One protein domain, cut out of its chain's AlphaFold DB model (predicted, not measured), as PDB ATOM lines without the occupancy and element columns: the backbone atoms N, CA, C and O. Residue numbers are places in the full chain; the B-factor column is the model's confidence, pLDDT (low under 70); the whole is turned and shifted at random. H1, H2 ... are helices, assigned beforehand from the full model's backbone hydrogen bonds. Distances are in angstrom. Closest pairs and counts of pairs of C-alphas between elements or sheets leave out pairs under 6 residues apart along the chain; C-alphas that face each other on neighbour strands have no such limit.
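What this domain is: This is residues 131 to 193 of the 577 residues of an uncharacterized protein of Kitasatospora sp. NA04385 (UniProt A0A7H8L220). The longest helix, H1, sits in the middle of a small helical cluster, with H3 crossing it and short H2 on one side and H4 on the other; a long loop, residues 168 to 182, leads from H3 to H4. The printed part has 63 residues with four named helices, H1 to H4 in chain order, and no named strand: all helix. It is compact, with a radius of gyration of the C-alphas of 10.2 A, and rounded, spanning 25 by 24 by 18 A.

Where its parts are: H1, residues 131 to 141, begins at C-alpha 131 (201.140, 103.331, 138.514) and measures 16.4 A. H2 is residues 148 to 151, 5.0 A. H3 is residues 159 to 167, 12.6 A. H4, residues 183 to 191, 12.1 A, ends at C-alpha 191 (189.069, 94.134, 146.739).

How they stand to each other: H1 is the hub. It touches H3 about perpendicular, at 82 degrees; the closest C-alphas, Glu 132 and Ala 165, are 5.4 A apart. H1 touches H4 at a steep tilt of 65 degrees, opposite ways; the closest C-alphas, Ala 140 and Ala 186, are 5.3 A apart. H1 and H2 only just touch, with 3 pairs of C-alphas within 8 A, the closest Leu 139 and Trp 151 at 6.6 A. H2 touches H3, the closest C-alphas being Thr 148 and Val 162, 6.6 A. H4 is apart from H2 and H3. Every O i to N i+4 pair is within hydrogen-bond range in H3 and H4, and 6 of 7 in H1; H2 is too short for such a pair.

The domain as a whole: The C-alphas farthest apart, Ala 175 and Gly 192, are 27.9 A apart. The printed part has no cut; the link from H3 to H4 is long. No printed residue is under 70 in pLDDT.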
ATOM      1  N   ALA A 131     200.528 102.282 137.698       85.69
ATOM      2  CA  ALA A 131     201.140 103.331 138.514       85.69
ATOM      3  C   ALA A 131     200.094 104.107 139.340       85.69
ATOM      4  O   ALA A 131     200.336 104.426 140.500       85.69
ATOM      5  N   GLU A 132     198.912 104.356 138.777       93.38
ATOM      6  CA  GLU A 132     197.823 105.107 139.405       93.38
ATOM      7  C   GLU A 132     196.974 104.234 140.339       93.38
ATOM      8  O   GLU A 132     196.343 104.753 141.261       93.38
ATOM      9  N   ARG A 133     196.984 102.904 140.160       93.06
ATOM     10  CA  ARG A 133     196.263 101.967 141.046       93.06
ATOM     11  C   ARG A 133     196.699 102.084 142.504       93.06
ATOM     12  O   ARG A 133     195.844 102.013 143.380       93.06
ATOM     13  N   ALA A 134     197.991 102.292 142.763       90.50
ATOM     14  CA  ALA A 134     198.505 102.472 144.122       90.50
ATOM     15  C   ALA A 134     197.991 103.776 144.758       90.50
ATOM     16  O   ALA A 134     197.519 103.759 145.893       90.50
ATOM     17  N   ALA A 135     197.972 104.878 144.000       93.25
ATOM     18  CA  ALA A 135     197.400 106.137 144.465       93.25
ATOM     19  C   ALA A 135     195.893 106.002 144.741       93.25
ATOM     20  O   ALA A 135     195.412 106.452 145.778       93.25
ATOM     21  N   LEU A 136     195.136 105.339 143.862       94.12
ATOM     22  CA  LEU A 136     193.704 105.098 144.068       94.12
ATOM     23  C   LEU A 136     193.437 104.173 145.264       94.12
ATOM     24  O   LEU A 136     192.488 104.416 146.006       94.12
ATOM     25  N   ALA A 137     194.286 103.170 145.496       92.12
ATOM     26  CA  ALA A 137     194.225 102.330 146.691       92.12
ATOM     27  C   ALA A 137     194.499 103.134 147.970       92.12
ATOM     28  O   ALA A 137     193.777 102.977 148.952       92.12
ATOM     29  N   ALA A 138     195.466 104.056 147.945       91.06
ATOM     30  CA  ALA A 138     195.711 104.974 149.057       91.06
ATOM     31  C   ALA A 138     194.504 105.895 149.320       91.06
ATOM     32  O   ALA A 138     194.124 106.100 150.470       91.06
ATOM     33  N   LEU A 139     193.851 106.398 148.262       92.69
ATOM     34  CA  LEU A 139     192.632 107.206 148.384       92.69
ATOM     35  C   LEU A 139     191.456 106.403 148.956       92.69
ATOM     36  O   LEU A 139     190.694 106.929 149.764       92.69
ATOM     37  N   ALA A 140     191.307 105.141 148.545       90.31
ATOM     38  CA  ALA A 140     190.311 104.227 149.102       90.31
ATOM     39  C   ALA A 140     190.569 103.992 150.598       90.31
ATOM     40  O   ALA A 140     189.666 104.143 151.420       90.31
ATOM     41  N   GLY A 141     191.825 103.694 150.944       88.31
ATOM     42  CA  GLY A 141     192.252 103.388 152.304       88.31
ATOM     43  C   GLY A 141     192.221 104.572 153.265       88.31
ATOM     44  O   GLY A 141     192.156 104.357 154.469       88.31
ATOM     45  N   ALA A 142     192.206 105.811 152.768       86.94
ATOM     46  CA  ALA A 142     192.034 107.004 153.597       86.94
ATOM     47  C   ALA A 142     190.638 107.116 154.241       86.94
ATOM     48  O   ALA A 142     190.435 107.909 155.165       86.94
ATOM     49  N   GLU A 143     189.657 106.355 153.738       80.56
ATOM     50  CA  GLU A 143     188.284 106.266 154.255       80.56
ATOM     51  C   GLU A 143     187.541 107.621 154.341       80.56
ATOM     52  O   GLU A 143     186.541 107.747 155.051       80.56
ATOM     53  N   GLY A 144     187.987 108.661 153.629       81.12
ATOM     54  CA  GLY A 144     187.434 110.016 153.692       81.12
ATOM     55  C   GLY A 144     187.908 110.917 152.546       81.12
ATOM     56  O   GLY A 144     188.764 110.511 151.766       81.12
ATOM     57  N   PRO A 145     187.323 112.122 152.395       85.69
ATOM     58  CA  PRO A 145     187.810 113.093 151.422       85.69
ATOM     59  C   PRO A 145     189.217 113.586 151.779       85.69
ATOM     60  O   PRO A 145     189.488 113.799 152.957       85.69
ATOM     61  N   LEU A 146     190.057 113.781 150.759       90.12
ATOM     62  CA  LEU A 146     191.415 114.311 150.872       90.12
ATOM     63  C   LEU A 146     191.686 115.423 149.856       90.12
ATOM     64  O   LEU A 146     191.256 115.341 148.700       90.12
ATOM     65  N   SER A 147     192.473 116.421 150.251       91.81
ATOM     66  CA  SER A 147     193.187 117.277 149.302       91.81
ATOM     67  C   SER A 147     194.205 116.483 148.485       91.81
ATOM     68  O   SER A 147     194.785 115.503 148.961       91.81
ATOM     69  N   THR A 148     194.470 116.919 147.251       93.31
ATOM     70  CA  THR A 148     195.532 116.320 146.417       93.31
ATOM     71  C   THR A 148     196.901 116.384 147.097       93.31
ATOM     72  O   THR A 148     197.687 115.444 146.992       93.31
ATOM     73  N   ALA A 149     197.164 117.456 147.852       91.88
ATOM     74  CA  ALA A 149     198.392 117.622 148.619       91.88
ATOM     75  C   ALA A 149     198.549 116.550 149.708       91.88
ATOM     76  O   ALA A 149     199.620 115.962 149.825       91.88
ATOM     77  N   LEU A 150     197.499 116.271 150.488       91.94
ATOM     78  CA  LEU A 150     197.548 115.243 151.531       91.94
ATOM     79  C   LEU A 150     197.557 113.832 150.932       91.94
ATOM     80  O   LEU A 150     198.340 112.992 151.377       91.94
ATOM     81  N   TRP A 151     196.760 113.592 149.888       93.81
ATOM     82  CA  TRP A 151     196.746 112.325 149.154       93.81
ATOM     83  C   TRP A 151     198.143 111.957 148.636       93.81
ATOM     84  O   TRP A 151     198.589 110.828 148.824       93.81
ATOM     85  N   ALA A 152     198.886 112.922 148.095       93.56
ATOM     86  CA  ALA A 152     200.244 112.716 147.592       93.56
ATOM     87  C   ALA A 152     201.284 112.373 148.674       93.56
ATOM     88  O   ALA A 152     202.417 112.053 148.328       93.56
ATOM     89  N   THR A 153     200.930 112.460 149.962       91.12
ATOM     90  CA  THR A 153     201.810 112.058 151.075       91.12
ATOM     91  C   THR A 153     201.540 110.647 151.590       91.12
ATOM     92  O   THR A 153     202.238 110.193 152.489       91.12
ATOM     93  N   LEU A 154     200.531 109.950 151.059       90.62
ATOM     94  CA  LEU A 154     200.183 108.608 151.519       90.62
ATOM     95  C   LEU A 154     201.085 107.528 150.904       90.62
ATOM     96  O   LEU A 154     201.558 107.692 149.776       90.62
ATOM     97  N   PRO A 155     201.279 106.387 151.595       87.56
ATOM     98  CA  PRO A 155     202.010 105.253 151.042       87.56
ATOM     99  C   PRO A 155     201.492 104.846 149.656       87.56
ATOM    100  O   PRO A 155     200.303 104.590 149.478       87.56
ATOM    101  N   GLY A 156     202.392 104.756 148.674       85.12
ATOM    102  CA  GLY A 156     202.039 104.375 147.301       85.12
ATOM    103  C   GLY A 156     201.461 105.504 146.440       85.12
ATOM    104  O   GLY A 156     201.046 105.238 145.313       85.12
ATOM    105  N   ALA A 157     201.460 106.744 146.935       91.19
ATOM    106  CA  ALA A 157     201.063 107.937 146.199       91.19
ATOM    107  C   ALA A 157     202.197 108.977 146.168       91.19
ATOM    108  O   ALA A 157     203.014 109.070 147.080       91.19
ATOM    109  N   ASP A 158     202.233 109.773 145.103       93.75
ATOM    110  CA  ASP A 158     203.073 110.962 144.965       93.75
ATOM    111  C   ASP A 158     202.328 112.035 144.155       93.75
ATOM    112  O   ASP A 158     201.272 111.780 143.575       93.75
ATOM    113  N   ALA A 159     202.871 113.251 144.075       94.75
ATOM    114  CA  ALA A 159     202.190 114.359 143.398       94.75
ATOM    115  C   ALA A 159     201.854 114.070 141.920       94.75
ATOM    116  O   ALA A 159     200.852 114.566 141.405       94.75
ATOM    117  N   ARG A 160     202.672 113.268 141.226       95.38
ATOM    118  CA  ARG A 160     202.481 112.960 139.804       95.38
ATOM    119  C   ARG A 160     201.407 111.892 139.610       95.38
ATOM    120  O   ARG A 160     200.537 112.061 138.761       95.38
ATOM    121  N   THR A 161     201.476 110.810 140.377       95.50
ATOM    122  CA  THR A 161     200.496 109.714 140.358       95.50
ATOM    123  C   THR A 161     199.134 110.186 140.850       95.50
ATOM    124  O   THR A 161     198.129 109.799 140.267       95.50
ATOM    125  N   VAL A 162     199.084 111.090 141.833       95.50
ATOM    126  CA  VAL A 162     197.842 111.729 142.293       95.50
ATOM    127  C   VAL A 162     197.228 112.619 141.221       95.50
ATOM    128  O   VAL A 162     196.033 112.508 140.975       95.50
ATOM    129  N   ALA A 163     198.015 113.463 140.548       94.75
ATOM    130  CA  ALA A 163     197.495 114.287 139.456       94.75
ATOM    131  C   ALA A 163     196.922 113.420 138.319       94.75
ATOM    132  O   ALA A 163     195.812 113.670 137.854       94.75
ATOM    133  N   ALA A 164     197.632 112.355 137.935       94.44
ATOM    134  CA  ALA A 164     197.158 111.410 136.927       94.44
ATOM    135  C   ALA A 164     195.908 110.637 137.386       94.44
ATOM    136  O   ALA A 164     194.963 110.486 136.620       94.44
ATOM    137  N   ALA A 165     195.862 110.182 138.641       94.38
ATOM    138  CA  ALA A 165     194.708 109.482 139.201       94.38
ATOM    139  C   ALA A 165     193.477 110.393 139.336       94.38
ATOM    140  O   ALA A 165     192.356 109.949 139.093       94.38
ATOM    141  N   ALA A 166     193.669 111.669 139.677       92.94
ATOM    142  CA  ALA A 166     192.610 112.674 139.724       92.94
ATOM    143  C   ALA A 166     191.955 112.885 138.347       92.94
ATOM    144  O   ALA A 166     190.731 112.980 138.259       92.94
ATOM    145  N   ASP A 167     192.736 112.868 137.262       91.19
ATOM    146  CA  ASP A 167     192.213 112.971 135.891       91.19
ATOM    147  C   ASP A 167     191.352 111.766 135.469       91.19
ATOM    148  O   ASP A 167     190.530 111.891 134.552       91.19
ATOM    149  N   LEU A 168     191.512 110.619 136.141       91.50
ATOM    150  CA  LEU A 168     190.747 109.385 135.917       91.50
ATOM    151  C   LEU A 168     189.450 109.316 136.733       91.50
ATOM    152  O   LEU A 168     188.664 108.386 136.547       91.50
ATOM    153  N   LEU A 169     189.216 110.262 137.640       90.88
ATOM    154  CA  LEU A 169     188.060 110.271 138.529       90.88
ATOM    155  C   LEU A 169     187.040 111.347 138.117       90.88
ATOM    156  O   LEU A 169     187.404 112.402 137.586       90.88
ATOM    157  N   PRO A 170     185.738 111.124 138.379       88.00
ATOM    158  CA  PRO A 170     184.754 112.196 138.341       88.00
ATOM    159  C   PRO A 170     185.190 113.361 139.244       88.00
ATOM    160  O   PRO A 170     185.721 113.117 140.334       88.00
ATOM    161  N   PRO A 171     184.962 114.621 138.833       83.69
ATOM    162  CA  PRO A 171     185.349 115.766 139.642       83.69
ATOM    163  C   PRO A 171     184.631 115.727 141.001       83.69
ATOM    164  O   PRO A 171     183.439 115.403 141.059       83.69
ATOM    165  N   PRO A 172     185.318 116.064 142.105       84.44
ATOM    166  CA  PRO A 172     184.696 116.039 143.415       84.44
ATOM    167  C   PRO A 172     183.631 117.146 143.535       84.44
ATOM    168  O   PRO A 172     183.799 118.232 142.975       84.44
ATOM    169  N   PRO A 173     182.546 116.920 144.301       71.88
ATOM    170  CA  PRO A 173     181.482 117.914 144.486       71.88
ATOM    171  C   PRO A 173     181.962 119.165 145.237       71.88
ATOM    172  O   PRO A 173     181.375 120.235 145.103       71.88
ATOM    173  N   MET A 174     183.034 119.034 146.020       77.31
ATOM    174  CA  MET A 174     183.768 120.142 146.619       77.31
ATOM    175  C   MET A 174     185.155 120.190 145.988       77.31
ATOM    176  O   MET A 174     185.822 119.159 145.897       77.31
ATOM    177  N   ALA A 175     185.583 121.380 145.564       80.19
ATOM    178  CA  ALA A 175     186.877 121.568 144.921       80.19
ATOM    179  C   ALA A 175     188.013 121.001 145.789       80.19
ATOM    180  O   ALA A 175     188.075 121.276 146.987       80.19
ATOM    181  N   ASP A 176     188.889 120.205 145.167       84.38
ATOM    182  CA  ASP A 176     190.069 119.594 145.797       84.38
ATOM    183  C   ASP A 176     189.759 118.755 147.056       84.38
ATOM    184  O   ASP A 176     190.525 118.739 148.012       84.38
ATOM    185  N   ARG A 177     188.610 118.064 147.090       88.75
ATOM    186  CA  ARG A 177     188.272 117.083 148.139       88.75
ATOM    187  C   ARG A 177     187.906 115.747 147.514       88.75
ATOM    188  O   ARG A 177     186.733 115.409 147.333       88.75
ATOM    189  N   TRP A 178     188.940 115.002 147.152       91.31
ATOM    190  CA  TRP A 178     188.853 113.743 146.429       91.31
ATOM    191  C   TRP A 178     188.466 112.602 147.351       91.31
ATOM    192  O   TRP A 178     188.989 112.471 148.449       91.31
ATOM    193  N   ARG A 179     187.550 111.757 146.887       88.31
ATOM    194  CA  ARG A 179     187.286 110.427 147.443       88.31
ATOM    195  C   ARG A 179     186.705 109.560 146.338       88.31
ATOM    196  O   ARG A 179     186.055 110.091 145.435       88.31
ATOM    197  N   LEU A 180     186.861 108.247 146.438       87.81
ATOM    198  CA  LEU A 180     186.204 107.336 145.506       87.81
ATOM    199  C   LEU A 180     184.689 107.364 145.752       87.81
ATOM    200  O   LEU A 180     184.216 107.054 146.846       87.81
ATOM    201  N   ARG A 181     183.926 107.818 144.751       76.06
ATOM    202  CA  ARG A 181     182.459 107.804 144.760       76.06
ATOM    203  C   ARG A 181     181.933 107.224 143.446       76.06
ATOM    204  O   ARG A 181     182.402 107.652 142.394       76.06
ATOM    205  N   PRO A 182     180.896 106.373 143.488       73.00
ATOM    206  CA  PRO A 182     180.205 105.878 144.686       73.00
ATOM    207  C   PRO A 182     181.032 104.815 145.445       73.00
ATOM    208  O   PRO A 182     182.122 104.462 144.999       73.00
ATOM    209  N   GLN A 183     180.545 104.336 146.599       74.50
ATOM    210  CA  GLN A 183     181.270 103.389 147.471       74.50
ATOM    211  C   GLN A 183     181.714 102.124 146.720       74.50
ATOM    212  O   GLN A 183     182.803 101.625 146.958       74.50
ATOM    213  N   GLN A 184     180.946 101.689 145.721       78.31
ATOM    214  CA  GLN A 184     181.278 100.555 144.861       78.31
ATOM    215  C   GLN A 184     182.632 100.715 144.146       78.31
ATOM    216  O   GLN A 184     183.310  99.718 143.911       78.31
ATOM    217  N   LEU A 185     183.058 101.945 143.818       84.81
ATOM    218  CA  LEU A 185     184.410 102.180 143.292       84.81
ATOM    219  C   LEU A 185     185.471 101.942 144.364       84.81
ATOM    220  O   LEU A 185     186.502 101.344 144.072       84.81
ATOM    221  N   ALA A 186     185.220 102.393 145.594       85.81
ATOM    222  CA  ALA A 186     186.122 102.141 146.711       85.81
ATOM    223  C   ALA A 186     186.226 100.640 147.005       85.81
ATOM    224  O   ALA A 186     187.334 100.131 147.159       85.81
ATOM    225  N   ASP A 187     185.101  99.924 147.002       84.31
ATOM    226  CA  ASP A 187     185.050  98.480 147.239       84.31
ATOM    227  C   ASP A 187     185.814  97.713 146.151       84.31
ATOM    228  O   ASP A 187     186.609  96.828 146.463       84.31
ATOM    229  N   LEU A 188     185.648  98.095 144.880       88.56
ATOM    230  CA  LEU A 188     186.356  97.488 143.748       88.56
ATOM    231  C   LEU A 188     187.875  97.685 143.841       88.56
ATOM    232  O   LEU A 188     188.642  96.741 143.644       88.56
ATOM    233  N   VAL A 189     188.313  98.905 144.166       90.19
ATOM    234  CA  VAL A 189     189.736  99.219 144.365       90.19
ATOM    235  C   VAL A 189     190.296  98.437 145.555       90.19
ATOM    236  O   VAL A 189     191.380  97.856 145.463       90.19
ATOM    237  N   THR A 190     189.546  98.378 146.656       85.94
ATOM    238  CA  THR A 190     189.963  97.709 147.895       85.94
ATOM    239  C   THR A 190     190.030  96.191 147.722       85.94
ATOM    240  O   THR A 190     190.986  95.576 148.179       85.94
ATOM    241  N   ALA A 191     189.090  95.578 146.994       86.62
ATOM    242  CA  ALA A 191     189.069  94.134 146.739       86.62
ATOM    243  C   ALA A 191     190.322  93.625 146.004       86.62
ATOM    244  O   ALA A 191     190.727  92.478 146.186       86.62
ATOM    245  N   GLY A 192     190.939  94.473 145.173       77.38
ATOM    246  CA  GLY A 192     192.184  94.170 144.461       77.38
ATOM    247  C   GLY A 192     193.463  94.597 145.187       77.38
ATOM    248  O   GLY A 192     194.547  94.421 144.630       77.38
ATOM    249  N   SER A 193     193.351  95.174 146.387       82.50
ATOM    250  CA  SER A 193     194.455  95.794 147.128       82.50
ATOM    251  C   SER A 193     194.738  95.050 148.440       82.50
ATOM    252  O   SER A 193     193.846  94.403 148.990       82.50
TER     253      SER A 193